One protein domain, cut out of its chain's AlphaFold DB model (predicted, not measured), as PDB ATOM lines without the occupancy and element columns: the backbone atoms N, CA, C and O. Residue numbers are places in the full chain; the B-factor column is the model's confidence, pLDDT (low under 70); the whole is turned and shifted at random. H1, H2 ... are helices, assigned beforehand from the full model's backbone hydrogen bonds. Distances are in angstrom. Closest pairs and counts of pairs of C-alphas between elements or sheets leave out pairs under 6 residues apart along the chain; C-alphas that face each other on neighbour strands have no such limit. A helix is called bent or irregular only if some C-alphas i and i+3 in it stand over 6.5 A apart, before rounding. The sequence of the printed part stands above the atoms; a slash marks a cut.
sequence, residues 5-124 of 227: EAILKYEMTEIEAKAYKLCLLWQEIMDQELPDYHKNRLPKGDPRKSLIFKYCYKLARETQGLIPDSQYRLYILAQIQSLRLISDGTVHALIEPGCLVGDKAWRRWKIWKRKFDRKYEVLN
ATOM      1  N   GLU A   5     202.820 155.468 269.818       84.00
ATOM      2  CA  GLU A   5     202.862 156.287 271.036       84.00
ATOM      3  C   GLU A   5     203.050 157.769 270.702       84.00
ATOM      4  O   GLU A   5     202.513 158.642 271.385       84.00
ATOM      5  N   ALA A   6     203.729 158.065 269.589       85.44
ATOM      6  CA  ALA A   6     203.896 159.422 269.084       85.44
ATOM      7  C   ALA A   6     202.561 160.139 268.795       85.44
ATOM      8  O   ALA A   6     202.486 161.354 268.969       85.44
ATOM      9  N   ILE A   7     201.508 159.417 268.384       89.69
ATOM     10  CA  ILE A   7     200.188 160.013 268.100       89.69
ATOM     11  C   ILE A   7     199.601 160.613 269.378       89.69
ATOM     12  O   ILE A   7     199.136 161.751 269.368       89.69
ATOM     13  N   LEU A   8     199.665 159.855 270.476       89.62
ATOM     14  CA  LEU A   8     199.170 160.282 271.783       89.62
ATOM     15  C   LEU A   8     200.077 161.356 272.384       89.62
ATOM     16  O   LEU A   8     199.597 162.393 272.825       89.62
ATOM     17  N   LYS A   9     201.397 161.141 272.339       92.44
ATOM     18  CA  LYS A   9     202.404 162.044 272.913       92.44
ATOM     19  C   LYS A   9     202.337 163.467 272.357       92.44
ATOM     20  O   LYS A   9     202.628 164.413 273.082       92.44
ATOM     21  N   TYR A  10     202.030 163.610 271.070       92.56
ATOM     22  CA  TYR A  10     201.981 164.907 270.392       92.56
ATOM     23  C   TYR A  10     200.554 165.379 270.080       92.56
ATOM     24  O   TYR A  10     200.410 166.340 269.321       92.56
ATOM     25  N   GLU A  11     199.537 164.715 270.648       94.88
ATOM     26  CA  GLU A  11     198.113 165.066 270.529       94.88
ATOM     27  C   GLU A  11     197.681 165.298 269.073       94.88
ATOM     28  O   GLU A  11     197.091 166.315 268.712       94.88
ATOM     29  N   MET A  12     198.040 164.357 268.197       95.19
ATOM     30  CA  MET A  12     197.773 164.493 266.769       95.19
ATOM     31  C   MET A  12     196.272 164.398 266.471       95.19
ATOM     32  O   MET A  12     195.590 163.477 266.923       95.19
ATOM     33  N   THR A  13     195.775 165.302 265.628       96.00
ATOM     34  CA  THR A  13     194.441 165.201 265.021       96.00
ATOM     35  C   THR A  13     194.315 163.928 264.178       96.00
ATOM     36  O   THR A  13     195.313 163.320 263.792       96.00
ATOM     37  N   GLU A  14     193.094 163.527 263.817       93.62
ATOM     38  CA  GLU A  14     192.861 162.315 263.017       93.62
ATOM     39  C   GLU A  14     193.662 162.309 261.700       93.62
ATOM     40  O   GLU A  14     194.282 161.309 261.328       93.62
ATOM     41  N   ILE A  15     193.716 163.455 261.021       95.50
ATOM     42  CA  ILE A  15     194.449 163.594 259.765       95.50
ATOM     43  C   ILE A  15     195.970 163.610 259.966       95.50
ATOM     44  O   ILE A  15     196.702 163.055 259.146       95.50
ATOM     45  N   GLU A  16     196.463 164.177 261.068       96.25
ATOM     46  CA  GLU A  16     197.880 164.109 261.434       96.25
ATOM     47  C   GLU A  16     198.287 162.684 261.822       96.25
ATOM     48  O   GLU A  16     199.331 162.203 261.388       96.25
ATOM     49  N   ALA A  17     197.438 161.970 262.562       95.38
ATOM     50  CA  ALA A  17     197.637 160.570 262.909       95.38
ATOM     51  C   ALA A  17     197.675 159.689 261.651       95.38
ATOM     52  O   ALA A  17     198.532 158.812 261.520       95.38
ATOM     53  N   LYS A  18     196.788 159.952 260.682       95.12
ATOM     54  CA  LYS A  18     196.816 159.302 259.366       95.12
ATOM     55  C   LYS A  18     198.108 159.611 258.615       95.12
ATOM     56  O   LYS A  18     198.765 158.688 258.138       95.12
ATOM     57  N   ALA A  19     198.511 160.878 258.552       96.94
ATOM     58  CA  ALA A  19     199.769 161.287 257.935       96.94
ATOM     59  C   ALA A  19     200.977 160.590 258.578       96.94
ATOM     60  O   ALA A  19     201.865 160.116 257.873       96.94
ATOM     61  N   TYR A  20     200.988 160.465 259.903       96.44
ATOM     62  CA  TYR A  20     202.034 159.761 260.633       96.44
ATOM     63  C   TYR A  20     202.077 158.267 260.289       96.44
ATOM     64  O   TYR A  20     203.142 157.747 259.959       96.44
ATOM     65  N   LYS A  21     200.924 157.584 260.246       95.25
ATOM     66  CA  LYS A  21     200.841 156.186 259.779       95.25
ATOM     67  C   LYS A  21     201.383 156.027 258.354       95.25
ATOM     68  O   LYS A  21     202.113 155.076 258.082       95.25
ATOM     69  N   LEU A  22     201.090 156.976 257.461       96.62
ATOM     70  CA  LEU A  22     201.645 156.998 256.103       96.62
ATOM     71  C   LEU A  22     203.166 157.206 256.089       96.62
ATOM     72  O   LEU A  22     203.835 156.630 255.235       96.62
ATOM     73  N   CYS A  23     203.728 157.975 257.028       96.19
ATOM     74  CA  CYS A  23     205.182 158.119 257.160       96.19
ATOM     75  C   CYS A  23     205.843 156.788 257.521       96.19
ATOM     76  O   CYS A  23     206.853 156.424 256.925       96.19
ATOM     77  N   LEU A  24     205.266 156.064 258.482       94.38
ATOM     78  CA  LEU A  24     205.778 154.759 258.901       94.38
ATOM     79  C   LEU A  24     205.704 153.754 257.750       94.38
ATOM     80  O   LEU A  24     206.679 153.064 257.470       94.38
ATOM     81  N   LEU A  25     204.584 153.750 257.024       95.12
ATOM     82  CA  LEU A  25     204.398 152.914 255.842       95.12
ATOM     83  C   LEU A  25     205.390 153.256 254.722       95.12
ATOM     84  O   LEU A  25     205.925 152.360 254.076       95.12
ATOM     85  N   TRP A  26     205.667 154.546 254.503       95.25
ATOM     86  CA  TRP A  26     206.698 154.998 253.570       95.25
ATOM     87  C   TRP A  26     208.076 154.458 253.951       95.25
ATOM     88  O   TRP A  26     208.761 153.905 253.096       95.25
ATOM     89  N   GLN A  27     208.480 154.595 255.217       93.88
ATOM     90  CA  GLN A  27     209.776 154.096 255.679       93.88
ATOM     91  C   GLN A  27     209.880 152.580 255.509       93.88
ATOM     92  O   GLN A  27     210.873 152.106 254.970       93.88
ATOM     93  N   GLU A  28     208.833 151.842 255.879       94.06
ATOM     94  CA  GLU A  28     208.783 150.389 255.716       94.06
ATOM     95  C   GLU A  28     208.950 149.967 254.248       94.06
ATOM     96  O   GLU A  28     209.759 149.095 253.943       94.06
ATOM     97  N   ILE A  29     208.219 150.596 253.319       93.94
ATOM     98  CA  ILE A  29     208.311 150.257 251.891       93.94
ATOM     99  C   ILE A  29     209.671 150.659 251.323       93.94
ATOM    100  O   ILE A  29     210.241 149.905 250.541       93.94
ATOM    101  N   MET A  30     210.211 151.817 251.707       92.69
ATOM    102  CA  MET A  30     211.553 152.229 251.285       92.69
ATOM    103  C   MET A  30     212.616 151.243 251.773       92.69
ATOM    104  O   MET A  30     213.516 150.904 251.012       92.69
ATOM    105  N   ASP A  31     212.502 150.754 253.008       91.50
ATOM    106  CA  ASP A  31     213.411 149.749 253.561       91.50
ATOM    107  C   ASP A  31     213.326 148.415 252.801       91.50
ATOM    108  O   ASP A  31     214.351 147.764 252.616       91.50
ATOM    109  N   GLN A  32     212.133 148.034 252.337       91.94
ATOM    110  CA  GLN A  32     211.892 146.797 251.584       91.94
ATOM    111  C   GLN A  32     212.328 146.893 250.113       91.94
ATOM    112  O   GLN A  32     213.006 146.007 249.606       91.94
ATOM    113  N   GLU A  33     211.930 147.953 249.409       89.75
ATOM    114  CA  GLU A  33     212.123 148.080 247.957       89.75
ATOM    115  C   GLU A  33     213.478 148.677 247.572       89.75
ATOM    116  O   GLU A  33     213.914 148.508 246.430       89.75
ATOM    117  N   LEU A  34     214.098 149.432 248.485       89.56
ATOM    118  CA  LEU A  34     215.302 150.232 248.259       89.56
ATOM    119  C   LEU A  34     216.199 150.257 249.522       89.56
ATOM    120  O   LEU A  34     216.450 151.332 250.082       89.56
ATOM    121  N   PRO A  35     216.694 149.095 249.992       88.06
ATOM    122  CA  PRO A  35     217.400 148.979 251.272       88.06
ATOM    123  C   PRO A  35     218.627 149.897 251.375       88.06
ATOM    124  O   PRO A  35     218.800 150.564 252.401       88.06
ATOM    125  N   ASP A  36     219.399 149.998 250.290       86.88
ATOM    126  CA  ASP A  36     220.657 150.755 250.210       86.88
ATOM    127  C   ASP A  36     220.472 152.228 249.814       86.88
ATOM    128  O   ASP A  36     221.440 152.980 249.686       86.88
ATOM    129  N   TYR A  37     219.231 152.675 249.606       86.19
ATOM    130  CA  TYR A  37     218.969 154.035 249.158       86.19
ATOM    131  C   TYR A  37     219.043 155.040 250.306       86.19
ATOM    132  O   TYR A  37     218.572 154.792 251.424       86.19
ATOM    133  N   HIS A  38     219.594 156.224 250.022       84.00
ATOM    134  CA  HIS A  38     219.576 157.311 250.990       84.00
ATOM    135  C   HIS A  38     218.131 157.740 251.244       84.00
ATOM    136  O   HIS A  38     217.428 158.201 250.346       84.00
ATOM    137  N   LYS A  39     217.679 157.580 252.487       82.06
ATOM    138  CA  LYS A  39     216.284 157.791 252.866       82.06
ATOM    139  C   LYS A  39     216.162 158.806 253.981       82.06
ATOM    140  O   LYS A  39     216.811 158.707 255.023       82.06
ATOM    141  N   ASN A  40     215.246 159.746 253.771       83.12
ATOM    142  CA  ASN A  40     214.757 160.607 254.832       83.12
ATOM    143  C   ASN A  40     214.172 159.727 255.946       83.12
ATOM    144  O   ASN A  40     213.407 158.799 255.671       83.12
ATOM    145  N   ARG A  41     214.516 160.022 257.201       87.31
ATOM    146  CA  ARG A  41     213.951 159.353 258.378       87.31
ATOM    147  C   ARG A  41     213.127 160.328 259.204       87.31
ATOM    148  O   ARG A  41     213.366 161.536 259.183       87.31
ATOM    149  N   LEU A  42     212.168 159.792 259.950       90.19
ATOM    150  CA  LEU A  42     211.499 160.562 260.989       90.19
ATOM    151  C   LEU A  42     212.509 160.972 262.080       90.19
ATOM    152  O   LEU A  42     213.409 160.196 262.414       90.19
ATOM    153  N   PRO A  43     212.401 162.197 262.622       90.38
ATOM    154  CA  PRO A  43     213.258 162.662 263.701       90.38
ATOM    155  C   PRO A  43     212.925 161.931 265.006       90.38
ATOM    156  O   PRO A  43     211.812 161.456 265.196       90.38
ATOM    157  N   LYS A  44     213.861 161.945 265.963       85.25
ATOM    158  CA  LYS A  44     213.623 161.457 267.339       85.25
ATOM    159  C   LYS A  44     212.625 162.324 268.142       85.25
ATOM    160  O   LYS A  44     212.265 161.968 269.258       85.25
ATOM    161  N   GLY A  45     212.232 163.483 267.607       89.31
ATOM    162  CA  GLY A  45     211.303 164.441 268.217       89.31
ATOM    163  C   GLY A  45     209.930 164.434 267.544       89.31
ATOM    164  O   GLY A  45     209.469 163.391 267.098       89.31
ATOM    165  N   ASP A  46     209.279 165.598 267.468       91.19
ATOM    166  CA  ASP A  46     207.966 165.738 266.823       91.19
ATOM    167  C   ASP A  46     208.042 165.371 265.320       91.19
ATOM    168  O   ASP A  46     208.718 166.079 264.554       91.19
ATOM    169  N   PRO A  47     207.344 164.306 264.870       92.75
ATOM    170  CA  PRO A  47     207.337 163.865 263.477       92.75
ATOM    171  C   PRO A  47     206.884 164.944 262.490       92.75
ATOM    172  O   PRO A  47     207.359 164.955 261.350       92.75
ATOM    173  N   ARG A  48     206.032 165.888 262.923       94.50
ATOM    174  CA  ARG A  48     205.469 166.970 262.093       94.50
ATOM    175  C   ARG A  48     206.522 167.913 261.528       94.50
ATOM    176  O   ARG A  48     206.301 168.571 260.512       94.50
ATOM    177  N   LYS A  49     207.698 167.956 262.157       93.31
ATOM    178  CA  LYS A  49     208.835 168.764 261.699       93.31
ATOM    179  C   LYS A  49     209.570 168.137 260.510       93.31
ATOM    180  O   LYS A  49     210.352 168.823 259.854       93.31
ATOM    181  N   SER A  50     209.326 166.861 260.213       94.56
ATOM    182  CA  SER A  50     210.003 166.138 259.136       94.56
ATOM    183  C   SER A  50     209.448 166.467 257.750       94.56
ATOM    184  O   SER A  50     208.271 166.790 257.580       94.56
ATOM    185  N   LEU A  51     210.299 166.334 256.728       94.38
ATOM    186  CA  LEU A  51     209.879 166.486 255.335       94.38
ATOM    187  C   LEU A  51     208.882 165.395 254.920       94.38
ATOM    188  O   LEU A  51     207.906 165.687 254.234       94.38
ATOM    189  N   ILE A  52     209.101 164.158 255.384       95.75
ATOM    190  CA  ILE A  52     208.214 163.017 255.116       95.75
ATOM    191  C   ILE A  52     206.802 163.338 255.603       95.75
ATOM    192  O   ILE A  52     205.853 163.226 254.831       95.75
ATOM    193  N   PHE A  53     206.674 163.834 256.836       97.19
ATOM    194  CA  PHE A  53     205.375 164.178 257.401       97.19
ATOM    195  C   PHE A  53     204.651 165.241 256.587       97.19
ATOM    196  O   PHE A  53     203.474 165.067 256.288       97.19
ATOM    197  N   LYS A  54     205.337 166.307 256.162       97.50
ATOM    198  CA  LYS A  54     204.720 167.360 255.339       97.50
ATOM    199  C   LYS A  54     204.086 166.791 254.065       97.50
ATOM    200  O   LYS A  54     202.963 167.161 253.723       97.50
ATOM    201  N   TYR A  55     204.773 165.873 253.388       98.19
ATOM    202  CA  TYR A  55     204.250 165.244 252.174       98.19
ATOM    203  C   TYR A  55     203.176 164.193 252.455       98.19
ATOM    204  O   TYR A  55     202.177 164.169 251.744       98.19
ATOM    205  N   CYS A  56     203.309 163.385 253.506       97.62
ATOM    206  CA  CYS A  56     202.273 162.434 253.910       97.62
ATOM    207  C   CYS A  56     200.990 163.132 254.386       97.62
ATOM    208  O   CYS A  56     199.891 162.654 254.114       97.62
ATOM    209  N   TYR A  57     201.111 164.290 255.037       98.00
ATOM    210  CA  TYR A  57     199.982 165.132 255.421       98.00
ATOM    211  C   TYR A  57     199.284 165.723 254.199       98.00
ATOM    212  O   TYR A  57     198.059 165.677 254.086       98.00
ATOM    213  N   LYS A  58     200.066 166.226 253.238       98.00
ATOM    214  CA  LYS A  58     199.534 166.694 251.957       98.00
ATOM    215  C   LYS A  58     198.844 165.564 251.182       98.00
ATOM    216  O   LYS A  58     197.732 165.776 250.716       98.00
ATOM    217  N   LEU A  59     199.445 164.373 251.122       97.62
ATOM    218  CA  LEU A  59     198.841 163.174 250.535       97.62
ATOM    219  C   LEU A  59     197.485 162.881 251.185       97.62
ATOM    220  O   LEU A  59     196.482 162.855 250.484       97.62
ATOM    221  N   ALA A  60     197.437 162.751 252.515       96.56
ATOM    222  CA  ALA A  60     196.205 162.443 253.241       96.56
ATOM    223  C   ALA A  60     195.066 163.434 252.944       96.56
ATOM    224  O   ALA A  60     193.911 163.020 252.847       96.56
ATOM    225  N   ARG A  61     195.389 164.724 252.768       96.88
ATOM    226  CA  ARG A  61     194.428 165.766 252.377       96.88
ATOM    227  C   ARG A  61     193.978 165.652 250.924       96.88
ATOM    228  O   ARG A  61     192.788 165.750 250.655       96.88
ATOM    229  N   GLU A  62     194.912 165.478 249.991       94.75
ATOM    230  CA  GLU A  62     194.611 165.428 248.553       94.75
ATOM    231  C   GLU A  62     193.821 164.175 248.159       94.75
ATOM    232  O   GLU A  62     193.053 164.212 247.202       94.75
ATOM    233  N   THR A  63     193.995 163.071 248.888       94.25
ATOM    234  CA  THR A  63     193.377 161.779 248.559       94.25
ATOM    235  C   THR A  63     192.231 161.392 249.488       94.25
ATOM    236  O   THR A  63     191.772 160.244 249.454       94.25
ATOM    237  N   GLN A  64     191.744 162.326 250.307       91.12
ATOM    238  CA  GLN A  64     190.601 162.101 251.188       91.12
ATOM    239  C   GLN A  64     189.364 161.705 250.369       91.12
ATOM    240  O   GLN A  64     188.940 162.424 249.470       91.12
ATOM    241  N   GLY A  65     188.811 160.522 250.651       89.19
ATOM    242  CA  GLY A  65     187.682 159.950 249.906       89.19
ATOM    243  C   GLY A  65     188.029 159.371 248.526       89.19
ATOM    244  O   GLY A  65     187.181 158.725 247.922       89.19
ATOM    245  N   LEU A  66     189.263 159.547 248.033       92.38
ATOM    246  CA  LEU A  66     189.703 159.028 246.729       92.38
ATOM    247  C   LEU A  66     190.437 157.690 246.834       92.38
ATOM    248  O   LEU A  66     190.341 156.859 245.934       92.38
ATOM    249  N   ILE A  67     191.202 157.496 247.911       92.62
ATOM    250  CA  ILE A  67     191.957 156.268 248.170       92.62
ATOM    251  C   ILE A  67     191.468 155.669 249.493       92.62
ATOM    252  O   ILE A  67     191.599 156.333 250.528       92.62
ATOM    253  N   PRO A  68     190.940 154.429 249.487       91.94
ATOM    254  CA  PRO A  68     190.624 153.704 250.712       91.94
ATOM    255  C   PRO A  68     191.873 153.472 251.563       91.94
ATOM    256  O   PRO A  68     192.953 153.220 251.028       91.94
ATOM    257  N   ASP A  69     191.723 153.467 252.885       88.81
ATOM    258  CA  ASP A  69     192.869 153.389 253.799       88.81
ATOM    259  C   ASP A  69     193.717 152.123 253.604       88.81
ATOM    260  O   ASP A  69     194.945 152.168 253.685       88.81
ATOM    261  N   SER A  70     193.075 151.016 253.228       90.25
ATOM    262  CA  SER A  70     193.727 149.749 252.888       90.25
ATOM    263  C   SER A  70     194.623 149.819 251.644       90.25
ATOM    264  O   SER A  70     195.521 148.994 251.486       90.25
ATOM    265  N   GLN A  71     194.420 150.798 250.758       93.25
ATOM    266  CA  GLN A  71     195.143 150.906 249.490       93.25
ATOM    267  C   GLN A  71     196.378 151.808 249.555       93.25
ATOM    268  O   GLN A  71     197.172 151.791 248.613       93.25
ATOM    269  N   TYR A  72     196.613 152.550 250.644       96.00
ATOM    270  CA  TYR A  72     197.783 153.437 250.724       96.00
ATOM    271  C   TYR A  72     199.115 152.697 250.610       96.00
ATOM    272  O   TYR A  72     200.069 153.245 250.059       96.00
ATOM    273  N   ARG A  73     199.181 151.437 251.057       95.81
ATOM    274  CA  ARG A  73     200.375 150.603 250.876       95.81
ATOM    275  C   ARG A  73     200.698 150.412 249.398       95.81
ATOM    276  O   ARG A  73     201.813 150.699 248.972       95.81
ATOM    277  N   LEU A  74     199.703 150.003 248.611       95.44
ATOM    278  CA  LEU A  74     199.841 149.843 247.163       95.44
ATOM    279  C   LEU A  74     200.102 151.184 246.475       95.44
ATOM    280  O   LEU A  74     200.895 151.246 245.541       95.44
ATOM    281  N   TYR A  75     199.479 152.264 246.950       97.56
ATOM    282  CA  TYR A  75     199.705 153.599 246.408       97.56
ATOM    283  C   TYR A  75     201.166 154.031 246.533       97.56
ATOM    284  O   TYR A  75     201.750 154.490 245.552       97.56
ATOM    285  N   ILE A  76     201.758 153.882 247.720       97.12
ATOM    286  CA  ILE A  76     203.157 154.242 247.967       97.12
ATOM    287  C   ILE A  76     204.088 153.335 247.152       97.12
ATOM    288  O   ILE A  76     204.981 153.835 246.466       97.12
ATOM    289  N   LEU A  77     203.827 152.023 247.159       95.56
ATOM    290  CA  LEU A  77     204.575 151.044 246.373       95.56
ATOM    291  C   LEU A  77     204.581 151.400 244.879       95.56
ATOM    292  O   LEU A  77     205.631 151.387 244.236       95.56
ATOM    293  N   ALA A  78     203.429 151.808 244.342       96.12
ATOM    294  CA  ALA A  78     203.289 152.235 242.957       96.12
ATOM    295  C   ALA A  78     204.203 153.413 242.604       96.12
ATOM    296  O   ALA A  78     204.747 153.448 241.497       96.12
ATOM    297  N   GLN A  79     204.387 154.377 243.516       96.19
ATOM    298  CA  GLN A  79     205.272 155.519 243.271       96.19
ATOM    299  C   GLN A  79     206.724 155.065 243.149       96.19
ATOM    300  O   GLN A  79     207.398 155.426 242.184       96.19
ATOM    301  N   ILE A  80     207.171 154.238 244.094       93.62
ATOM    302  CA  ILE A  80     208.551 153.757 244.178       93.62
ATOM    303  C   ILE A  80     208.877 152.872 242.974       93.62
ATOM    304  O   ILE A  80     209.821 153.158 242.240       93.62
ATOM    305  N   GLN A  81     208.047 151.864 242.697       91.62
ATOM    306  CA  GLN A  81     208.266 150.947 241.577       91.62
ATOM    307  C   GLN A  81     208.229 151.660 240.223       91.62
ATOM    308  O   GLN A  81     209.040 151.369 239.350       91.62
ATOM    309  N   SER A  82     207.319 152.623 240.044       92.00
ATOM    310  CA  SER A  82     207.250 153.383 238.791       92.00
ATOM    311  C   SER A  82     208.491 154.249 238.577       92.00
ATOM    312  O   SER A  82     208.966 154.346 237.452       92.00
ATOM    313  N   LEU A  83     209.005 154.892 239.632       91.50
ATOM    314  CA  LEU A  83     210.184 155.754 239.534       91.50
ATOM    315  C   LEU A  83     211.483 154.961 239.398       91.50
ATOM    316  O   LEU A  83     212.367 155.395 238.667       91.50
ATOM    317  N   ARG A  84     211.577 153.779 240.018       87.62
ATOM    318  CA  ARG A  84     212.734 152.880 239.885       87.62
ATOM    319  C   ARG A  84     212.986 152.464 238.433       87.62
ATOM    320  O   ARG A  84     214.129 152.269 238.044       87.62
ATOM    321  N   LEU A  85     211.927 152.355 237.630       85.12
ATOM    322  CA  LEU A  85     212.017 152.002 236.208       85.12
ATOM    323  C   LEU A  85     212.435 153.174 235.307       85.12
ATOM    324  O   LEU A  85     212.721 152.964 234.132       85.12
ATOM    325  N   ILE A  86     212.449 154.405 235.824       84.12
ATOM    326  CA  ILE A  86     212.900 155.579 235.078       84.12
ATOM    327  C   ILE A  86     214.397 155.737 235.348       84.12
ATOM    328  O   ILE A  86     214.799 156.329 236.350       84.12
ATOM    329  N   SER A  87     215.210 155.176 234.456       76.25
ATOM    330  CA  SER A  87     216.669 155.283 234.480       76.25
ATOM    331  C   SER A  87     217.218 155.450 233.063       76.25
ATOM    332  O   SER A  87     216.642 154.929 232.109       76.25
ATOM    333  N   ASP A  88     218.334 156.166 232.935       71.06
ATOM    334  CA  ASP A  88     219.128 156.270 231.704       71.06
ATOM    335  C   ASP A  88     220.185 155.154 231.566       71.06
ATOM    336  O   ASP A  88     221.009 155.186 230.656       71.06
ATOM    337  N   GLY A  89     220.155 154.149 232.453       59.12
ATOM    338  CA  GLY A  89     221.140 153.064 232.517       59.12
ATOM    339  C   GLY A  89     222.310 153.344 233.463       59.12
ATOM    340  O   GLY A  89     223.068 152.426 233.764       59.12
ATOM    341  N   THR A  90     222.428 154.570 233.978       62.94
ATOM    342  CA  THR A  90     223.479 154.984 234.923       62.94
ATOM    343  C   THR A  90     222.927 155.562 236.220       62.94
ATOM    344  O   THR A  90     223.480 155.313 237.289       62.94
ATOM    345  N   VAL A  91     221.820 156.303 236.153       68.69
ATOM    346  CA  VAL A  91     221.171 156.936 237.303       68.69
ATOM    347  C   VAL A  91     219.677 156.643 237.235       68.69
ATOM    348  O   VAL A  91     219.067 156.666 236.165       68.69
ATOM    349  N   HIS A  92     219.064 156.322 238.371       74.31
ATOM    350  CA  HIS A  92     217.614 156.192 238.472       74.31
ATOM    351  C   HIS A  92     217.000 157.492 239.006       74.31
ATOM    352  O   HIS A  92     217.674 158.286 239.665       74.31
ATOM    353  N   ALA A  93     215.712 157.721 238.743       84.94
ATOM    354  CA  ALA A  93     215.017 158.902 239.246       84.94
ATOM    355  C   ALA A  93     215.163 159.036 240.775       84.94
ATOM    356  O   ALA A  93     215.114 158.038 241.499       84.94
ATOM    357  N   LEU A  94     215.315 160.273 241.261       88.44
ATOM    358  CA  LEU A  94     215.370 160.579 242.692       88.44
ATOM    359  C   LEU A  94     214.034 160.214 243.357       88.44
ATOM    360  O   LEU A  94     212.977 160.714 242.957       88.44
ATOM    361  N   ILE A  95     214.081 159.345 244.369       92.19
ATOM    362  CA  ILE A  95     212.896 158.874 245.095       92.19
ATOM    363  C   ILE A  95     212.863 159.537 246.470       92.19
ATOM    364  O   ILE A  95     213.476 159.089 247.434       92.19
ATOM    365  N   GLU A  96     212.103 160.622 246.554       93.38
ATOM    366  CA  GLU A  96     211.875 161.381 247.780       93.38
ATOM    367  C   GLU A  96     210.380 161.471 248.100       93.38
ATOM    368  O   GLU A  96     209.561 161.341 247.191       93.38
ATOM    369  N   PRO A  97     209.987 161.778 249.354       95.00
ATOM    370  CA  PRO A  97     208.576 161.866 249.745       95.00
ATOM    371  C   PRO A  97     207.736 162.821 248.880       95.00
ATOM    372  O   PRO A  97     206.524 162.653 248.767       95.00
ATOM    373  N   GLY A  98     208.371 163.788 248.208       95.69
ATOM    374  CA  GLY A  98     207.717 164.648 247.223       95.69
ATOM    375  C   GLY A  98     207.063 163.895 246.059       95.69
ATOM    376  O   GLY A  98     206.138 164.419 245.440       95.69
ATOM    377  N   CYS A  99     207.464 162.651 245.779       95.31
ATOM    378  CA  CYS A  99     206.842 161.827 244.749       95.31
ATOM    379  C   CYS A  99     205.454 161.290 245.119       95.31
ATOM    380  O   CYS A  99     204.784 160.728 244.250       95.31
ATOM    381  N   LEU A 100     205.037 161.427 246.380       97.00
ATOM    382  CA  LEU A 100     203.759 160.921 246.880       97.00
ATOM    383  C   LEU A 100     202.560 161.799 246.511       97.00
ATOM    384  O   LEU A 100     201.434 161.352 246.669       97.00
ATOM    385  N   VAL A 101     202.777 163.033 246.053       97.25
ATOM    386  CA  VAL A 101     201.711 164.041 245.915       97.25
ATOM    387  C   VAL A 101     201.608 164.623 244.504       97.25
ATOM    388  O   VAL A 101     202.544 164.539 243.700       97.25
ATOM    389  N   GLY A 102     200.465 165.250 244.209       95.75
ATOM    390  CA  GLY A 102     200.196 165.943 242.948       95.75
ATOM    391  C   GLY A 102     199.899 165.049 241.734       95.75
ATOM    392  O   GLY A 102     199.930 163.816 241.777       95.75
ATOM    393  N   ASP A 103     199.639 165.690 240.590       95.88
ATOM    394  CA  ASP A 103     199.098 165.035 239.385       95.88
ATOM    395  C   ASP A 103     199.971 163.918 238.818       95.88
ATOM    396  O   ASP A 103     199.471 162.960 238.221       95.88
ATOM    397  N   LYS A 104     201.296 164.049 238.944       95.12
ATOM    398  CA  LYS A 104     202.230 163.019 238.478       95.12
ATOM    399  C   LYS A 104     202.104 161.756 239.333       95.12
ATOM    400  O   LYS A 104     202.094 160.662 238.771       95.12
ATOM    401  N   ALA A 105     201.952 161.901 240.651       96.50
ATOM    402  CA  ALA A 105     201.747 160.778 241.562       96.50
ATOM    403  C   ALA A 105     200.407 160.084 241.299       96.50
ATOM    404  O   ALA A 105     200.341 158.856 241.196       96.50
ATOM    405  N   TRP A 106     199.356 160.873 241.062       96.75
ATOM    406  CA  TRP A 106     198.039 160.346 240.706       96.75
ATOM    407  C   TRP A 106     198.039 159.588 239.373       96.75
ATOM    408  O   TRP A 106     197.466 158.505 239.261       96.75
ATOM    409  N   ARG A 107     198.725 160.115 238.350       95.12
ATOM    410  CA  ARG A 107     198.887 159.421 237.062       95.12
ATOM    411  C   ARG A 107     199.645 158.103 237.208       95.12
ATOM    412  O   ARG A 107     199.178 157.097 236.671       95.12
ATOM    413  N   ARG A 108     200.759 158.090 237.953       95.56
ATOM    414  CA  ARG A 108     201.506 156.857 238.260       95.56
ATOM    415  C   ARG A 108     200.615 155.830 238.950       95.56
ATOM    416  O   ARG A 108     200.541 154.702 238.477       95.56
ATOM    417  N   TRP A 109     199.874 156.245 239.981       96.19
ATOM    418  CA  TRP A 109     198.939 155.375 240.693       96.19
ATOM    419  C   TRP A 109     197.907 154.744 239.762       96.19
ATOM    420  O   TRP A 109     197.799 153.526 239.729       96.19
ATOM    421  N   LYS A 110     197.194 155.534 238.952       94.56
ATOM    422  CA  LYS A 110     196.154 154.999 238.058       94.56
ATOM    423  C   LYS A 110     196.705 153.993 237.047       94.56
ATOM    424  O   LYS A 110     196.088 152.957 236.811       94.56
ATOM    425  N   ILE A 111     197.865 154.281 236.448       93.31
ATOM    426  CA  ILE A 111     198.496 153.370 235.481       93.31
ATOM    427  C   ILE A 111     198.953 152.088 236.175       93.31
ATOM    428  O   ILE A 111     198.701 150.994 235.667       93.31
ATOM    429  N   TRP A 112     199.617 152.222 237.323       95.12
ATOM    430  CA  TRP A 112     200.117 151.093 238.095       95.12
ATOM    431  C   TRP A 112     198.968 150.222 238.605       95.12
ATOM    432  O   TRP A 112     198.976 149.021 238.365       95.12
ATOM    433  N   LYS A 113     197.929 150.825 239.191       93.50
ATOM    434  CA  LYS A 113     196.750 150.126 239.715       93.50
ATOM    435  C   LYS A 113     196.017 149.367 238.618       93.50
ATOM    436  O   LYS A 113     195.739 148.197 238.802       93.50
ATOM    437  N   ARG A 114     195.833 149.962 237.432       91.62
ATOM    438  CA  ARG A 114     195.251 149.254 236.277       91.62
ATOM    439  C   ARG A 114     196.066 148.022 235.869       91.62
ATOM    440  O   ARG A 114     195.493 147.016 235.464       91.62
ATOM    441  N   LYS A 115     197.401 148.102 235.917       88.19
ATOM    442  CA  LYS A 115     198.275 146.951 235.628       88.19
ATOM    443  C   LYS A 115     198.207 145.905 236.741       88.19
ATOM    444  O   LYS A 115     198.163 144.720 236.436       88.19
ATOM    445  N   PHE A 116     198.213 146.347 237.996       89.38
ATOM    446  CA  PHE A 116     198.116 145.487 239.167       89.38
ATOM    447  C   PHE A 116     196.789 144.729 239.185       89.38
ATOM    448  O   PHE A 116     196.807 143.515 239.314       89.38
ATOM    449  N   ASP A 117     195.671 145.415 238.958       87.25
ATOM    450  CA  ASP A 117     194.334 144.817 238.949       87.25
ATOM    451  C   ASP A 117     194.192 143.797 237.835       87.25
ATOM    452  O   ASP A 117     193.786 142.676 238.099       87.25
ATOM    453  N   ARG A 118     194.670 144.123 236.630       84.00
ATOM    454  CA  ARG A 118     194.721 143.151 235.537       84.00
ATOM    455  C   ARG A 118     195.521 141.908 235.924       84.00
ATOM    456  O   ARG A 118     195.093 140.804 235.637       84.00
ATOM    457  N   LYS A 119     196.684 142.066 236.566       80.81
ATOM    458  CA  LYS A 119     197.471 140.916 237.043       80.81
ATOM    459  C   LYS A 119     196.755 140.153 238.161       80.81
ATOM    460  O   LYS A 119     196.849 138.937 238.216       80.81
ATOM    461  N   TYR A 120     196.056 140.852 239.047       77.06
ATOM    462  CA  TYR A 120     195.352 140.251 240.172       77.06
ATOM    463  C   TYR A 120     194.108 139.471 239.732       77.06
ATOM    464  O   TYR A 120     193.882 138.382 240.242       77.06
ATOM    465  N   GLU A 121     193.345 139.992 238.768       72.81
ATOM    466  CA  GLU A 121     192.229 139.303 238.096       72.81
ATOM    467  C   GLU A 121     192.707 138.026 237.403       72.81
ATOM    468  O   GLU A 121     192.063 136.987 237.463       72.81
ATOM    469  N   VAL A 122     193.883 138.108 236.790       68.25
ATOM    470  CA  VAL A 122     194.552 136.991 236.131       68.25
ATOM    471  C   VAL A 122     195.008 135.924 237.145       68.25
ATOM    472  O   VAL A 122     194.860 134.736 236.883       68.25
ATOM    473  N   LEU A 123     195.500 136.321 238.324       63.31
ATOM    474  CA  LEU A 123     195.938 135.404 239.392       63.31
ATOM    475  C   LEU A 123     194.791 134.845 240.251       63.31
ATOM    476  O   LEU A 123     194.938 133.777 240.838       63.31
ATOM    477  N   ASN A 124     193.661 135.550 240.327       53.91
ATOM    478  CA  ASN A 124     192.448 135.120 241.024       53.91
ATOM    479  C   ASN A 124     191.267 135.098 240.049       53.91
ATOM    480  O   ASN A 124     190.343 135.906 240.190       53.91
TER     481      ASN A 124
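AT A GLANCE: This is residues 5 to 124 of the 227 residues of an uncharacterized protein of Crenarchaeota archaeon (UniProt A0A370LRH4). Two helices, H2 and H4, make the middle and run the same way at 42 degrees; H3 crosses the first half of H2, and H6 crosses H4 nearly at a right angle, with its last turns, residues 117 to 123, sticking out. Short H5 packs on H3, small H1 lies at one end of the longest axis with the last turns of H6 at the other, and the unnamed loop of residues 85 to 96 reaches out from the end of H4. You will find 120 residues printed, with six named helices, H1 to H6 in order, and no named strand; the class is all helix. The whole is compact, with a radius of gyration of the C-alphas of 14.9 A and spans of 44 by 35 by 26 A.

HOW THE PARTS SIT: Begin at H1, residues 5 to 9, and look on to H2, residues 14 to 33: they are close but not clearly touching, the C-alphas of Ile 7 and Ala 17 being closest at 5.8 A. With residues 15 to 23 alone, H2 touches H3, residues 51 to 62, at a steep tilt of 61 degrees, opposite ways; their closest C-alphas, of Ala 19 and Tyr 57, are 4.6 A apart. Next comes the hub, H4, residues 69 to 84, which touches three helices. It touches H2 at a steep tilt of 42 degrees, the same way, with the C-alphas of Trp 26 and Ile 76 closest at 6.7 A. H4 is irregular, but only just: C-alphas 70 and 73 are 7.0 A apart. H5, residues 97 to 100, touches H3, closest at the C-alphas of Ile 52 and Pro 97, 5.5 A. H4, with residues 76 to 79 alone, and H5 only just touch, with 3 pairs of C-alphas within 8 A, the closest being Gln 79 and Cys 99 at 6.7 A. H6, residues 102 to 123, touches H4 about perpendicular, at 77 degrees, through residues 105 to 113 of H6 and 75 to 82 of H4 alone; the closest C-alphas are those of Ala 78 and Trp 109, 5.8 A. H2 and H6 are apart. Every O i to N i+4 pair is within hydrogen-bond range in H1, H2, H3 and H6; in H4 10 of 12 are, and H5 is too short for one.

IN THESE COORDINATES: Find C-alpha 5 at (202.862, 156.287, 271.036), where H1 begins its 6.1 A. H2 starts at C-alpha 14, (192.861, 162.315, 263.017), and runs 28.3 A. H3 measures 16.7 A, H4 24.3 A and H5 5.7 A. H6 runs 31.0 A to C-alpha 123 at (195.938, 135.404, 239.392).

THE WHOLE: The C-alphas farthest apart are those of Glu 11 and Gly 89, 46.0 A. The printed part has no cut. The links H2 to H3 and H4 to H5 are long. The model's pLDDT is under 70 at residues 89 to 91 and 122 to 124.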